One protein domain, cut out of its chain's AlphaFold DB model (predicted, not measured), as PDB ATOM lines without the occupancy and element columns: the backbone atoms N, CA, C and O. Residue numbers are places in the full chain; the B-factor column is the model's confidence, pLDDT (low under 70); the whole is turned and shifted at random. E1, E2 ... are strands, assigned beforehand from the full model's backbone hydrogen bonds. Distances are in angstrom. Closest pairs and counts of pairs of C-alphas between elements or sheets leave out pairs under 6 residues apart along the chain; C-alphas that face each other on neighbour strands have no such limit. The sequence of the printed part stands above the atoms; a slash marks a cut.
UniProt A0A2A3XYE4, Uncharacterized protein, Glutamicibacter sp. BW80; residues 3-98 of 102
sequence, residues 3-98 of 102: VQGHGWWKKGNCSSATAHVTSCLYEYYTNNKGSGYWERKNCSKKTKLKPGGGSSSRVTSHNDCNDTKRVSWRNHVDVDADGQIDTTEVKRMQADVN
ATOM      1  N   VAL A   3      14.869 -27.766  54.486       96.06
ATOM      2  CA  VAL A   3      14.552 -27.039  53.260       96.06
ATOM      3  C   VAL A   3      15.845 -26.522  52.637       96.06
ATOM      4  O   VAL A   3      16.751 -26.044  53.325       96.06
ATOM      5  N   GLN A   4      15.945 -26.631  51.315       96.00
ATOM      6  CA  GLN A   4      17.092 -26.146  50.556       96.00
ATOM      7  C   GLN A   4      16.643 -25.256  49.405       96.00
ATOM      8  O   GLN A   4      15.668 -25.541  48.711       96.00
ATOM      9  N   GLY A   5      17.386 -24.172  49.202       95.31
ATOM     10  CA  GLY A   5      17.277 -23.293  48.051       95.31
ATOM     11  C   GLY A   5      18.568 -23.362  47.253       95.31
ATOM     12  O   GLY A   5      19.655 -23.336  47.824       95.31
ATOM     13  N   HIS A   6      18.461 -23.464  45.932       95.00
ATOM     14  CA  HIS A   6      19.625 -23.486  45.052       95.00
ATOM     15  C   HIS A   6      19.620 -22.265  44.141       95.00
ATOM     16  O   HIS A   6      18.593 -21.929  43.548       95.00
ATOM     17  N   GLY A   7      20.782 -21.634  44.009       94.00
ATOM     18  CA  GLY A   7      21.001 -20.498  43.124       94.00
ATOM     19  C   GLY A   7      22.156 -20.771  42.177       94.00
ATOM     20  O   GLY A   7      23.201 -21.267  42.585       94.00
ATOM     21  N   TRP A   8      21.964 -20.460  40.905       93.94
ATOM     22  CA  TRP A   8      23.001 -20.476  39.880       93.94
ATOM     23  C   TRP A   8      22.661 -19.410  38.846       93.94
ATOM     24  O   TRP A   8      21.551 -18.872  38.840       93.94
ATOM     25  N   TRP A   9      23.593 -19.137  37.946       91.75
ATOM     26  CA  TRP A   9      23.396 -18.140  36.907       91.75
ATOM     27  C   TRP A   9      23.810 -18.690  35.550       91.75
ATOM     28  O   TRP A   9      24.718 -19.511  35.429       91.75
ATOM     29  N   LYS A  10      23.121 -18.241  34.507       89.94
ATOM     30  CA  LYS A  10      23.509 -18.501  33.122       89.94
ATOM     31  C   LYS A  10      23.908 -17.177  32.504       89.94
ATOM     32  O   LYS A  10      23.261 -16.164  32.754       89.94
ATOM     33  N   LYS A  11      24.962 -17.202  31.694       87.75
ATOM     34  CA  LYS A  11      25.393 -16.023  30.955       87.75
ATOM     35  C   LYS A  11      24.321 -15.667  29.927       87.75
ATOM     36  O   LYS A  11      23.948 -16.512  29.117       87.75
ATOM     37  N   GLY A  12      23.810 -14.445  30.021       84.88
ATOM     38  CA  GLY A  12      22.963 -13.838  29.003       84.88
ATOM     39  C   GLY A  12      23.820 -13.092  27.984       84.88
ATOM     40  O   GLY A  12      24.796 -13.625  27.463       84.88
ATOM     41  N   ASN A  13      23.474 -11.832  27.744       84.88
ATOM     42  CA  ASN A  13      24.195 -10.918  26.854       84.88
ATOM     43  C   ASN A  13      25.344 -10.146  27.538       84.88
ATOM     44  O   ASN A  13      26.029  -9.376  26.870       84.88
ATOM     45  N   CYS A  14      25.563 -10.322  28.844       84.56
ATOM     46  CA  CYS A  14      26.631  -9.628  29.561       84.56
ATOM     47  C   CYS A  14      28.021 -10.132  29.137       84.56
ATOM     48  O   CYS A  14      28.190 -11.292  28.754       84.56
ATOM     49  N   SER A  15      29.049  -9.283  29.220       89.06
ATOM     50  CA  SER A  15      30.414  -9.677  28.825       89.06
ATOM     51  C   SER A  15      31.131 -10.504  29.898       89.06
ATOM     52  O   SER A  15      32.062 -11.250  29.579       89.06
ATOM     53  N   SER A  16      30.655 -10.455  31.146       90.50
ATOM     54  CA  SER A  16      31.333 -11.041  32.302       90.50
ATOM     55  C   SER A  16      31.553 -12.556  32.209       90.50
ATOM     56  O   SER A  16      30.757 -13.309  31.639       90.50
ATOM     57  N   ALA A  17      32.670 -13.019  32.767       92.81
ATOM     58  CA  ALA A  17      33.020 -14.438  32.855       92.81
ATOM     59  C   ALA A  17      32.576 -15.079  34.179       92.81
ATOM     60  O   ALA A  17      32.539 -16.308  34.285       92.81
ATOM     61  N   THR A  18      32.255 -14.263  35.183       94.25
ATOM     62  CA  THR A  18      31.897 -14.690  36.535       94.25
ATOM     63  C   THR A  18      30.818 -13.786  37.117       94.25
ATOM     64  O   THR A  18      30.700 -12.625  36.746       94.25
ATOM     65  N   ALA A  19      30.037 -14.316  38.048       93.81
ATOM     66  CA  ALA A  19      29.089 -13.534  38.823       93.81
ATOM     67  C   ALA A  19      29.167 -13.943  40.287       93.81
ATOM     68  O   ALA A  19      29.453 -15.104  40.596       93.81
ATOM     69  N   HIS A  20      28.882 -13.013  41.186       93.81
ATOM     70  CA  HIS A  20      28.642 -13.343  42.576       93.81
ATOM     71  C   HIS A  20      27.175 -13.710  42.753       93.81
ATOM     72  O   HIS A  20      26.290 -12.897  42.521       93.81
ATOM     73  N   VAL A  21      26.924 -14.951  43.161       93.62
ATOM     74  CA  VAL A  21      25.570 -15.479  43.322       93.62
ATOM     75  C   VAL A  21      25.265 -15.691  44.794       93.62
ATOM     76  O   VAL A  21      26.091 -16.233  45.538       93.62
ATOM     77  N   THR A  22      24.052 -15.318  45.191       95.12
ATOM     78  CA  THR A  22      23.489 -15.590  46.516       95.12
ATOM     79  C   THR A  22      22.113 -16.238  46.370       95.12
ATOM     80  O   THR A  22      21.366 -15.938  45.444       95.12
ATOM     81  N   SER A  23      21.766 -17.151  47.277       95.75
ATOM     82  CA  SER A  23      20.434 -17.756  47.370       95.75
ATOM     83  C   SER A  23      19.921 -17.574  48.791       95.75
ATOM     84  O   SER A  23      20.613 -17.938  49.738       95.75
ATOM     85  N   CYS A  24      18.720 -17.034  48.959       97.12
ATOM     86  CA  CYS A  24      18.110 -16.786  50.263       97.12
ATOM     87  C   CYS A  24      16.749 -17.474  50.368       97.12
ATOM     88  O   CYS A  24      15.897 -17.328  49.492       97.12
ATOM     89  N   LEU A  25      16.546 -18.205  51.461       97.62
ATOM     90  CA  LEU A  25      15.287 -18.845  51.816       97.62
ATOM     91  C   LEU A  25      14.426 -17.902  52.647       97.62
ATOM     92  O   LEU A  25      14.879 -17.332  53.644       97.62
ATOM     93  N   TYR A  26      13.170 -17.795  52.241       97.81
ATOM     94  CA  TYR A  26      12.127 -17.063  52.932       97.81
ATOM     95  C   TYR A  26      10.971 -17.998  53.242       97.81
ATOM     96  O   TYR A  26      10.533 -18.748  52.369       97.81
ATOM     97  N   GLU A  27      10.454 -17.910  54.453       97.44
ATOM     98  CA  GLU A  27       9.293 -18.664  54.904       97.44
ATOM     99  C   GLU A  27       8.085 -17.737  55.034       97.44
ATOM    100  O   GLU A  27       8.216 -16.582  55.445       97.44
ATOM    101  N   TYR A  28       6.906 -18.221  54.646       96.88
ATOM    102  CA  TYR A  28       5.673 -17.452  54.730       96.88
ATOM    103  C   TYR A  28       4.988 -17.601  56.093       96.88
ATOM    104  O   TYR A  28       4.768 -18.709  56.604       96.88
ATOM    105  N   TYR A  29       4.573 -16.466  56.642       94.50
ATOM    106  CA  TYR A  29       3.795 -16.361  57.871       94.50
ATOM    107  C   TYR A  29       2.566 -15.502  57.632       94.50
ATOM    108  O   TYR A  29       2.542 -14.658  56.739       94.50
ATOM    109  N   THR A  30       1.557 -15.697  58.471       93.81
ATOM    110  CA  THR A  30       0.354 -14.870  58.504       93.81
ATOM    111  C   THR A  30       0.283 -14.219  59.872       93.81
ATOM    112  O   THR A  30       0.424 -14.899  60.886       93.81
ATOM    113  N   ASN A  31       0.083 -12.905  59.913       89.19
ATOM    114  CA  ASN A  31      -0.122 -12.196  61.167       89.19
ATOM    115  C   ASN A  31      -1.551 -12.408  61.706       89.19
ATOM    116  O   ASN A  31      -2.438 -12.908  61.014       89.19
ATOM    117  N   ASN A  32      -1.803 -11.949  62.933       88.50
ATOM    118  CA  ASN A  32      -3.106 -12.086  63.602       88.50
ATOM    119  C   ASN A  32      -4.258 -11.340  62.893       88.50
ATOM    120  O   ASN A  32      -5.412 -11.497  63.274       88.50
ATOM    121  N   LYS A  33      -3.954 -10.519  61.880       88.56
ATOM    122  CA  LYS A  33      -4.923  -9.783  61.054       88.56
ATOM    123  C   LYS A  33      -5.186 -10.470  59.707       88.56
ATOM    124  O   LYS A  33      -5.864  -9.900  58.859       88.56
ATOM    125  N   GLY A  34      -4.626 -11.661  59.480       87.12
ATOM    126  CA  GLY A  34      -4.782 -12.415  58.236       87.12
ATOM    127  C   GLY A  34      -3.869 -11.963  57.089       87.12
ATOM    128  O   GLY A  34      -3.924 -12.549  56.011       87.12
ATOM    129  N   SER A  35      -3.011 -10.954  57.287       92.88
ATOM    130  CA  SER A  35      -2.064 -10.511  56.257       92.88
ATOM    131  C   SER A  35      -0.785 -11.336  56.308       92.88
ATOM    132  O   SER A  35      -0.218 -11.564  57.380       92.88
ATOM    133  N   GLY A  36      -0.315 -11.766  55.142       93.69
ATOM    134  CA  GLY A  36       0.897 -12.561  55.040       93.69
ATOM    135  C   GLY A  36       2.172 -11.756  54.850       93.69
ATOM    136  O   GLY A  36       2.155 -10.678  54.258       93.69
ATOM    137  N   TYR A  37       3.287 -12.308  55.313       95.25
ATOM    138  CA  TYR A  37       4.619 -11.759  55.104       95.25
ATOM    139  C   TYR A  37       5.653 -12.873  54.925       95.25
ATOM    140  O   TYR A  37       5.453 -14.017  55.332       95.25
ATOM    141  N   TRP A  38       6.762 -12.521  54.279       95.88
ATOM    142  CA  TRP A  38       7.894 -13.410  54.039       95.88
ATOM    143  C   TRP A  38       9.019 -13.065  55.005       95.88
ATOM    144  O   TRP A  38       9.536 -11.950  54.970       95.88
ATOM    145  N   GLU A  39       9.432 -14.021  55.822       96.50
ATOM    146  CA  GLU A  39      10.558 -13.860  56.734       96.50
ATOM    147  C   GLU A  39      11.791 -14.553  56.161       96.50
ATOM    148  O   GLU A  39      11.736 -15.720  55.776       96.50
ATOM    149  N   ARG A  40      12.917 -13.840  56.079       96.75
ATOM    150  CA  ARG A  40      14.179 -14.414  55.602       96.75
ATOM    151  C   ARG A  40      14.769 -15.305  56.688       96.75
ATOM    152  O   ARG A  40      15.154 -14.789  57.731       96.75
ATOM    153  N   LYS A  41      14.912 -16.603  56.422       96.50
ATOM    154  CA  LYS A  41      15.419 -17.557  57.420       96.50
ATOM    155  C   LYS A  41      16.905 -17.872  57.253       96.50
ATOM    156  O   LYS A  41      17.615 -17.950  58.245       96.50
ATOM    157  N   ASN A  42      17.400 -18.018  56.019       96.56
ATOM    158  CA  ASN A  42      18.835 -18.206  55.785       96.56
ATOM    159  C   ASN A  42      19.265 -17.773  54.375       96.56
ATOM    160  O   ASN A  42      18.478 -17.851  53.434       96.56
ATOM    161  N   CYS A  43      20.529 -17.383  54.214       96.75
ATOM    162  CA  CYS A  43      21.164 -17.128  52.924       96.75
ATOM    163  C   CYS A  43      22.439 -17.957  52.771       96.75
ATOM    164  O   CYS A  43      23.164 -18.204  53.732       96.75
ATOM    165  N   SER A  44      22.744 -18.354  51.540       96.44
ATOM    166  CA  SER A  44      24.065 -18.872  51.207       96.44
ATOM    167  C   SER A  44      25.126 -17.780  51.356       96.44
ATOM    168  O   SER A  44      24.829 -16.586  51.298       96.44
ATOM    169  N   LYS A  45      26.397 -18.180  51.439       95.75
ATOM    170  CA  LYS A  45      27.500 -17.242  51.210       95.75
ATOM    171  C   LYS A  45      27.418 -16.697  49.781       95.75
ATOM    172  O   LYS A  45      27.157 -17.464  48.847       95.75
ATOM    173  N   LYS A  46      27.687 -15.401  49.618       94.56
ATOM    174  CA  LYS A  46      27.892 -14.784  48.306       94.56
ATOM    175  C   LYS A  46      29.129 -15.415  47.675       94.56
ATOM    176  O   LYS A  46      30.217 -15.335  48.240       94.56
ATOM    177  N   THR A  47      28.952 -16.100  46.550       95.56
ATOM    178  CA  THR A  47      30.007 -16.941  45.971       95.56
ATOM    179  C   THR A  47      30.221 -16.591  44.513       95.56
ATOM    180  O   THR A  47      29.269 -16.524  43.739       95.56
ATOM    181  N   LYS A  48      31.485 -16.406  44.132       95.31
ATOM    182  CA  LYS A  48      31.886 -16.184  42.746       95.31
ATOM    183  C   LYS A  48      31.755 -17.482  41.948       95.31
ATOM    184  O   LYS A  48      32.455 -18.454  42.224       95.31
ATOM    185  N   LEU A  49      30.879 -17.491  40.952       94.69
ATOM    186  CA  LEU A  49      30.598 -18.642  40.097       94.69
ATOM    187  C   LEU A  49      30.874 -18.310  38.631       94.69
ATOM    188  O   LEU A  49      30.576 -17.213  38.163       94.69
ATOM    189  N   LYS A  50      31.374 -19.295  37.881       93.44
ATOM    190  CA  LYS A  50      31.291 -19.296  36.411       93.44
ATOM    191  C   LYS A  50      29.839 -19.546  35.976       93.44
ATOM    192  O   LYS A  50      29.089 -20.142  36.753       93.44
ATOM    193  N   PRO A  51      29.432 -19.118  34.768       92.12
ATOM    194  CA  PRO A  51      28.078 -19.367  34.298       92.12
ATOM    195  C   PRO A  51      27.867 -20.866  34.110       92.12
ATOM    196  O   PRO A  51      28.730 -21.568  33.583       92.12
ATOM    197  N   GLY A  52      26.710 -21.357  34.529       88.56
ATOM    198  CA  GLY A  52      26.402 -22.776  34.517       88.56
ATOM    199  C   GLY A  52      25.241 -23.102  35.445       88.56
ATOM    200  O   GLY A  52      24.821 -22.288  36.258       88.56
ATOM    201  N   GLY A  53      24.690 -24.301  35.295       83.19
ATOM    202  CA  GLY A  53      23.720 -24.855  36.236       83.19
ATOM    203  C   GLY A  53      24.207 -26.191  36.781       83.19
ATOM    204  O   GLY A  53      25.223 -26.718  36.335       83.19
ATOM    205  N   GLY A  54      23.452 -26.755  37.719       82.88
ATOM    206  CA  GLY A  54      23.756 -28.060  38.306       82.88
ATOM    207  C   GLY A  54      24.527 -27.979  39.622       82.88
ATOM    208  O   GLY A  54      24.820 -26.905  40.146       82.88
ATOM    209  N   SER A  55      24.808 -29.148  40.199       84.38
ATOM    210  CA  SER A  55      25.375 -29.276  41.546       84.38
ATOM    211  C   SER A  55      26.794 -28.725  41.681       84.38
ATOM    212  O   SER A  55      27.142 -28.243  42.754       84.38
ATOM    213  N   SER A  56      27.584 -28.740  40.605       84.50
ATOM    214  CA  SER A  56      28.965 -28.242  40.574       84.50
ATOM    215  C   SER A  56      29.080 -26.723  40.407       84.50
ATOM    216  O   SER A  56      30.180 -26.178  40.466       84.50
ATOM    217  N   SER A  57      27.980 -26.015  40.137       89.69
ATOM    218  CA  SER A  57      27.994 -24.577  39.830       89.69
ATOM    219  C   SER A  57      26.772 -23.879  40.415       89.69
ATOM    220  O   SER A  57      26.055 -23.153  39.729       89.69
ATOM    221  N   ARG A  58      26.524 -24.126  41.704       94.00
ATOM    222  CA  ARG A  58      25.429 -23.519  42.460       94.00
ATOM    223  C   ARG A  58      25.873 -23.102  43.852       94.00
ATOM    224  O   ARG A  58      26.745 -23.724  44.452       94.00
ATOM    225  N   VAL A  59      25.181 -22.116  44.399       95.06
ATOM    226  CA  VAL A  59      25.112 -21.880  45.839       95.06
ATOM    227  C   VAL A  59      23.898 -22.594  46.417       95.06
ATOM    228  O   VAL A  59      22.899 -22.810  45.726       95.06
ATOM    229  N   THR A  60      23.992 -22.982  47.684       96.25
ATOM    230  CA  THR A  60      22.886 -23.611  48.409       96.25
ATOM    231  C   THR A  60      22.654 -22.873  49.715       96.25
ATOM    232  O   THR A  60      23.578 -22.712  50.511       96.25
ATOM    233  N   SER A  61      21.425 -22.415  49.920       96.25
ATOM    234  CA  SER A  61      20.899 -22.046  51.229       96.25
ATOM    235  C   SER A  61      20.205 -23.260  51.831       96.25
ATOM    236  O   SER A  61      19.552 -24.032  51.131       96.25
ATOM    237  N   HIS A  62      20.374 -23.443  53.133       96.31
ATOM    238  CA  HIS A  62      19.897 -24.613  53.859       96.31
ATOM    239  C   HIS A  62      19.271 -24.167  55.169       96.31
ATOM    240  O   HIS A  62      19.845 -23.314  55.841       96.31
ATOM    241  N   ASN A  63      18.142 -24.748  55.552       96.44
ATOM    242  CA  ASN A  63      17.662 -24.606  56.916       96.44
ATOM    243  C   ASN A  63      17.046 -25.906  57.422       96.44
ATOM    244  O   ASN A  63      16.294 -26.558  56.693       96.44
ATOM    245  N   ASP A  64      17.365 -26.259  58.662       96.31
ATOM    246  CA  ASP A  64      16.777 -27.414  59.331       96.31
ATOM    247  C   ASP A  64      15.367 -27.075  59.808       96.31
ATOM    248  O   ASP A  64      15.122 -25.998  60.344       96.31
ATOM    249  N   CYS A  65      14.429 -27.997  59.602       95.19
ATOM    250  CA  CYS A  65      13.041 -27.813  60.010       95.19
ATOM    251  C   CYS A  65      12.882 -28.118  61.500       95.19
ATOM    252  O   CYS A  65      13.332 -29.168  61.968       95.19
ATOM    253  N   ASN A  66      12.160 -27.259  62.214       95.56
ATOM    254  CA  ASN A  66      11.729 -27.514  63.586       95.56
ATOM    255  C   ASN A  66      10.498 -28.430  63.636       95.56
ATOM    256  O   ASN A  66      10.391 -29.255  64.540       95.56
ATOM    257  N   ASP A  67       9.589 -28.316  62.662       94.31
ATOM    258  CA  ASP A  67       8.411 -29.180  62.535       94.31
ATOM    259  C   ASP A  67       8.038 -29.457  61.061       94.31
ATOM    260  O   ASP A  67       8.715 -29.007  60.131       94.31
ATOM    261  N   THR A  68       6.973 -30.240  60.850       94.62
ATOM    262  CA  THR A  68       6.512 -30.704  59.527       94.62
ATOM    263  C   THR A  68       5.269 -29.986  58.991       94.62
ATOM    264  O   THR A  68       4.660 -30.427  58.014       94.62
ATOM    265  N   LYS A  69       4.866 -28.865  59.598       94.81
ATOM    266  CA  LYS A  69       3.751 -28.042  59.128       94.81
ATOM    267  C   LYS A  69       4.011 -27.619  57.686       94.81
ATOM    268  O   LYS A  69       5.091 -27.139  57.342       94.81
ATOM    269  N   ARG A  70       2.994 -27.774  56.837       96.00
ATOM    270  CA  ARG A  70       3.042 -27.314  55.448       96.00
ATOM    271  C   ARG A  70       3.020 -25.792  55.402       96.00
ATOM    272  O   ARG A  70       2.073 -25.172  55.890       96.00
ATOM    273  N   VAL A  71       4.056 -25.201  54.820       95.94
ATOM    274  CA  VAL A  71       4.219 -23.749  54.697       95.94
ATOM    275  C   VAL A  71       4.801 -23.405  53.335       95.94
ATOM    276  O   VAL A  71       5.510 -24.209  52.728       95.94
ATOM    277  N   SER A  72       4.506 -22.201  52.859       97.06
ATOM    278  CA  SER A  72       5.058 -21.713  51.602       97.06
ATOM    279  C   SER A  72       6.473 -21.184  51.824       97.06
ATOM    280  O   SER A  72       6.713 -20.375  52.723       97.06
ATOM    281  N   TRP A  73       7.403 -21.638  50.994       97.81
ATOM    282  CA  TRP A  73       8.798 -21.219  50.964       97.81
ATOM    283  C   TRP A  73       9.107 -20.504  49.664       97.81
ATOM    284  O   TRP A  73       8.630 -20.888  48.598       97.81
ATOM    285  N   ARG A  74       9.971 -19.498  49.739       97.38
ATOM    286  CA  ARG A  74      10.481 -18.763  48.590       97.38
ATOM    287  C   ARG A  74      12.000 -18.775  48.602       97.38
ATOM    288  O   ARG A  74      12.628 -18.323  49.552       97.38
ATOM    289  N   ASN A  75      12.586 -19.241  47.509       97.00
ATOM    290  CA  ASN A  75      13.999 -19.090  47.226       97.00
ATOM    291  C   ASN A  75      14.216 -17.855  46.353       97.00
ATOM    292  O   ASN A  75      13.717 -17.795  45.229       97.00
ATOM    293  N   HIS A  76      14.948 -16.879  46.867       95.75
ATOM    294  CA  HIS A  76      15.340 -15.665  46.164       95.75
ATOM    295  C   HIS A  76      16.796 -15.807  45.723       95.75
ATOM    296  O   HIS A  76      17.673 -15.958  46.573       95.75
ATOM    297  N   VAL A  77      17.036 -15.796  44.413       94.06
ATOM    298  CA  VAL A  77      18.384 -15.853  43.839       94.06
ATOM    299  C   VAL A  77      18.765 -14.468  43.347       94.06
ATOM    300  O   VAL A  77      17.990 -13.844  42.624       94.06
ATOM    301  N   ASP A  78      19.957 -14.049  43.738       91.94
ATOM    302  CA  ASP A  78      20.566 -12.763  43.425       91.94
ATOM    303  C   ASP A  78      21.880 -13.005  42.672       91.94
ATOM    304  O   ASP A  78      22.631 -13.923  43.033       91.94
ATOM    305  N   VAL A  79      22.116 -12.262  41.589       91.62
ATOM    306  CA  VAL A  79      23.232 -12.488  40.656       91.62
ATOM    307  C   VAL A  79      23.871 -11.161  40.275       91.62
ATOM    308  O   VAL A  79      23.372 -10.466  39.401       91.62
ATOM    309  N   ASP A  80      25.058 -10.903  40.810       91.50
ATOM    310  CA  ASP A  80      25.867  -9.747  40.427       91.50
ATOM    311  C   ASP A  80      26.919 -10.162  39.393       91.50
ATOM    312  O   ASP A  80      27.932 -10.779  39.741       91.50
ATOM    313  N   ALA A  81      26.709  -9.857  38.111       91.19
ATOM    314  CA  ALA A  81      27.712 -10.129  37.078       91.19
ATOM    315  C   ALA A  81      28.932  -9.198  37.234       91.19
ATOM    316  O   ALA A  81      28.803  -7.975  37.221       91.19
ATOM    317  N   ASP A  82      30.139  -9.765  37.347       90.12
ATOM    318  CA  ASP A  82      31.335  -8.985  37.693       90.12
ATOM    319  C   ASP A  82      31.644  -7.934  36.620       90.12
ATOM    320  O   ASP A  82      31.764  -8.267  35.437       90.12
ATOM    321  N   GLY A  83      31.818  -6.677  37.040       88.38
ATOM    322  CA  GLY A  83      32.136  -5.559  36.148       88.38
ATOM    323  C   GLY A  83      30.974  -5.128  35.250       88.38
ATOM    324  O   GLY A  83      31.213  -4.495  34.222       88.38
ATOM    325  N   GLN A  84      29.739  -5.505  35.584       87.44
ATOM    326  CA  GLN A  84      28.524  -5.110  34.873       87.44
ATOM    327  C   GLN A  84      27.602  -4.334  35.815       87.44
ATOM    328  O   GLN A  84      27.673  -4.492  37.032       87.44
ATOM    329  N   ILE A  85      26.749  -3.483  35.244       82.88
ATOM    330  CA  ILE A  85      25.666  -2.852  36.001       82.88
ATOM    331  C   ILE A  85      24.656  -3.942  36.353       82.88
ATOM    332  O   ILE A  85      24.232  -4.688  35.469       82.88
ATOM    333  N   ASP A  86      24.303  -4.021  37.632       78.00
ATOM    334  CA  ASP A  86      23.273  -4.931  38.112       78.00
ATOM    335  C   ASP A  86      21.886  -4.469  37.642       78.00
ATOM    336  O   ASP A  86      21.546  -3.280  37.687       78.00
ATOM    337  N   THR A  87      21.096  -5.408  37.141       71.56
ATOM    338  CA  THR A  87      19.733  -5.173  36.667       71.56
ATOM    339  C   THR A  87      18.755  -5.472  37.800       71.56
ATOM    340  O   THR A  87      18.997  -6.303  38.663       71.56
ATOM    341  N   THR A  88      17.580  -4.839  37.816       68.00
ATOM    342  CA  THR A  88      16.567  -5.055  38.877       68.00
ATOM    343  C   THR A  88      15.852  -6.415  38.781       68.00
ATOM    344  O   THR A  88      14.758  -6.615  39.321       68.00
ATOM    345  N   GLU A  89      16.445  -7.362  38.061       70.50
ATOM    346  CA  GLU A  89      15.877  -8.650  37.706       70.50
ATOM    347  C   GLU A  89      15.935  -9.599  38.891       70.50
ATOM    348  O   GLU A  89      16.941 -10.233  39.190       70.50
ATOM    349  N   VAL A  90      14.793  -9.754  39.550       71.00
ATOM    350  CA  VAL A  90      14.703 -10.646  40.694       71.00
ATOM    351  C   VAL A  90      14.050 -11.966  40.315       71.00
ATOM    352  O   VAL A  90      12.863 -12.021  39.980       71.00
ATOM    353  N   LYS A  91      14.791 -13.066  40.485       83.12
ATOM    354  CA  LYS A  91      14.252 -14.417  40.321       83.12
ATOM    355  C   LYS A  91      13.895 -15.033  41.669       83.12
ATOM    356  O   LYS A  91      14.743 -15.245  42.535       83.12
ATOM    357  N   ARG A  92      12.611 -15.361  41.833       92.12
ATOM    358  CA  ARG A  92      12.076 -16.037  43.020       92.12
ATOM    359  C   ARG A  92      11.367 -17.315  42.606       92.12
ATOM    360  O   ARG A  92      10.511 -17.283  41.730       92.12
ATOM    361  N   MET A  93      11.712 -18.419  43.252       93.75
ATOM    362  CA  MET A  93      11.017 -19.698  43.118       93.75
ATOM    363  C   MET A  93      10.239 -19.960  44.397       93.75
ATOM    364  O   MET A  93      10.769 -19.712  45.476       93.75
ATOM    365  N   GLN A  94       9.002 -20.437  44.290       96.38
ATOM    366  CA  GLN A  94       8.140 -20.702  45.440       96.38
ATOM    367  C   GLN A  94       7.677 -22.158  45.437       96.38
ATOM    368  O   GLN A  94       7.381 -22.702  44.376       96.38
ATOM    369  N   ALA A  95       7.616 -22.775  46.613       96.19
ATOM    370  CA  ALA A  95       7.100 -24.123  46.801       96.19
ATOM    371  C   ALA A  95       6.502 -24.277  48.201       96.19
ATOM    372  O   ALA A  95       7.033 -23.724  49.162       96.19
ATOM    373  N   ASP A  96       5.437 -25.063  48.325       96.94
ATOM    374  CA  ASP A  96       4.965 -25.501  49.635       96.94
ATOM    375  C   ASP A  96       5.793 -26.692  50.106       96.94
ATOM    376  O   ASP A  96       5.923 -27.690  49.392       96.94
ATOM    377  N   VAL A  97       6.315 -26.612  51.325       95.81
ATOM    378  CA  VAL A  97       7.144 -27.659  51.922       95.81
ATOM    379  C   VAL A  97       6.623 -27.958  53.324       95.81
ATOM    380  O   VAL A  97       6.231 -27.051  54.057       95.81
ATOM    381  N   ASN A  98       6.619 -29.235  53.709       96.31
ATOM    382  CA  ASN A  98       6.285 -29.689  55.063       96.31
ATOM    383  C   ASN A  98       7.453 -29.415  56.024       96.31
ATOM    384  O   ASN A  98       8.043 -30.344  56.560       96.31
TER     385      ASN A  98
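What this domain is: This is residues 3 to 98 of the 102 residues of an uncharacterized protein of Glutamicibacter sp. BW80 (UniProt A0A2A3XYE4). A long, strongly twisted antiparallel sheet of E2, E3, E4, E6 and E7 has the two-stranded ribbon of E1 and E5 packed over one face, with the E2-E3 hairpin turn at one end of the long axis and the loop of residues 8 to 18 at the other. The two longest strands, E2 and E6, run side by side as the core of the sheet. The printed part has 96 residues with seven named strands, E1 to E7 in chain order, and no named helix; the larger sheet is branched, the pair E1 and E5 is antiparallel, and the class is all strand. The whole is only just compact, close to loose, with a radius of gyration of the C-alphas of 15.0 A, and elongated, spanning 48 by 27 by 17 A.

Where its parts are: E1 is residues 3 to 7, beginning at C-alpha 3 at (14.552, -27.039, 53.260). E2, residues 19 to 30, is 34.9 A from first to last C-alpha, and E3, residues 36 to 43, is 20.9 A. E4 is residues 47 to 49, and E5 is residues 59 to 64. E6, residues 67 to 81, begins at C-alpha 67 at (8.411, -29.180, 62.535), is 37.2 A long and bends by 88 degrees at residue 70. E7, residues 91 to 98, is 22.7 A long and ends at C-alpha 98 at (6.285, -29.689, 55.063).

How they stand to each other: E1 and E5 are antiparallel, with N 5 and O 61 at 2.9 A, within hydrogen-bond range. The closest C-alphas of E1 and E2 are those of Gly 7 and Ser 23, 5.1 A apart; those of E3 and E5 are Cys 43 and Ser 61, 5.2 A apart. E2 has staggered pairing: E3 and E4 lie on one side of it, beside residues 23 to 30 and 19 to 21, and E6 on the other side. E2 and E3 form an antiparallel hairpin, with N 27 and O 39 at 2.9 A. E2 and E4 are antiparallel, with N 21 and O 47 at 2.9 A. E2 and E6 are antiparallel at 151 degrees, with N 24 and O 76 at 2.8 A. E6 and E7 form a hairpin, antiparallel at 163 degrees, with N 75 and O 93 at 2.8 A. Among the strands that are apart are E3 and E7.

The domain as a whole: The two C-alphas farthest apart, those of Ser 15 and Asn 32, are 48.4 A from each other, while those of Val 3 and Asn 98 are 8.9 A apart. The printed part has no cut. The link from E1 to E2, 11 residues, is long. The mean pLDDT of the printed part is 92.0, and residue 88 is under 70.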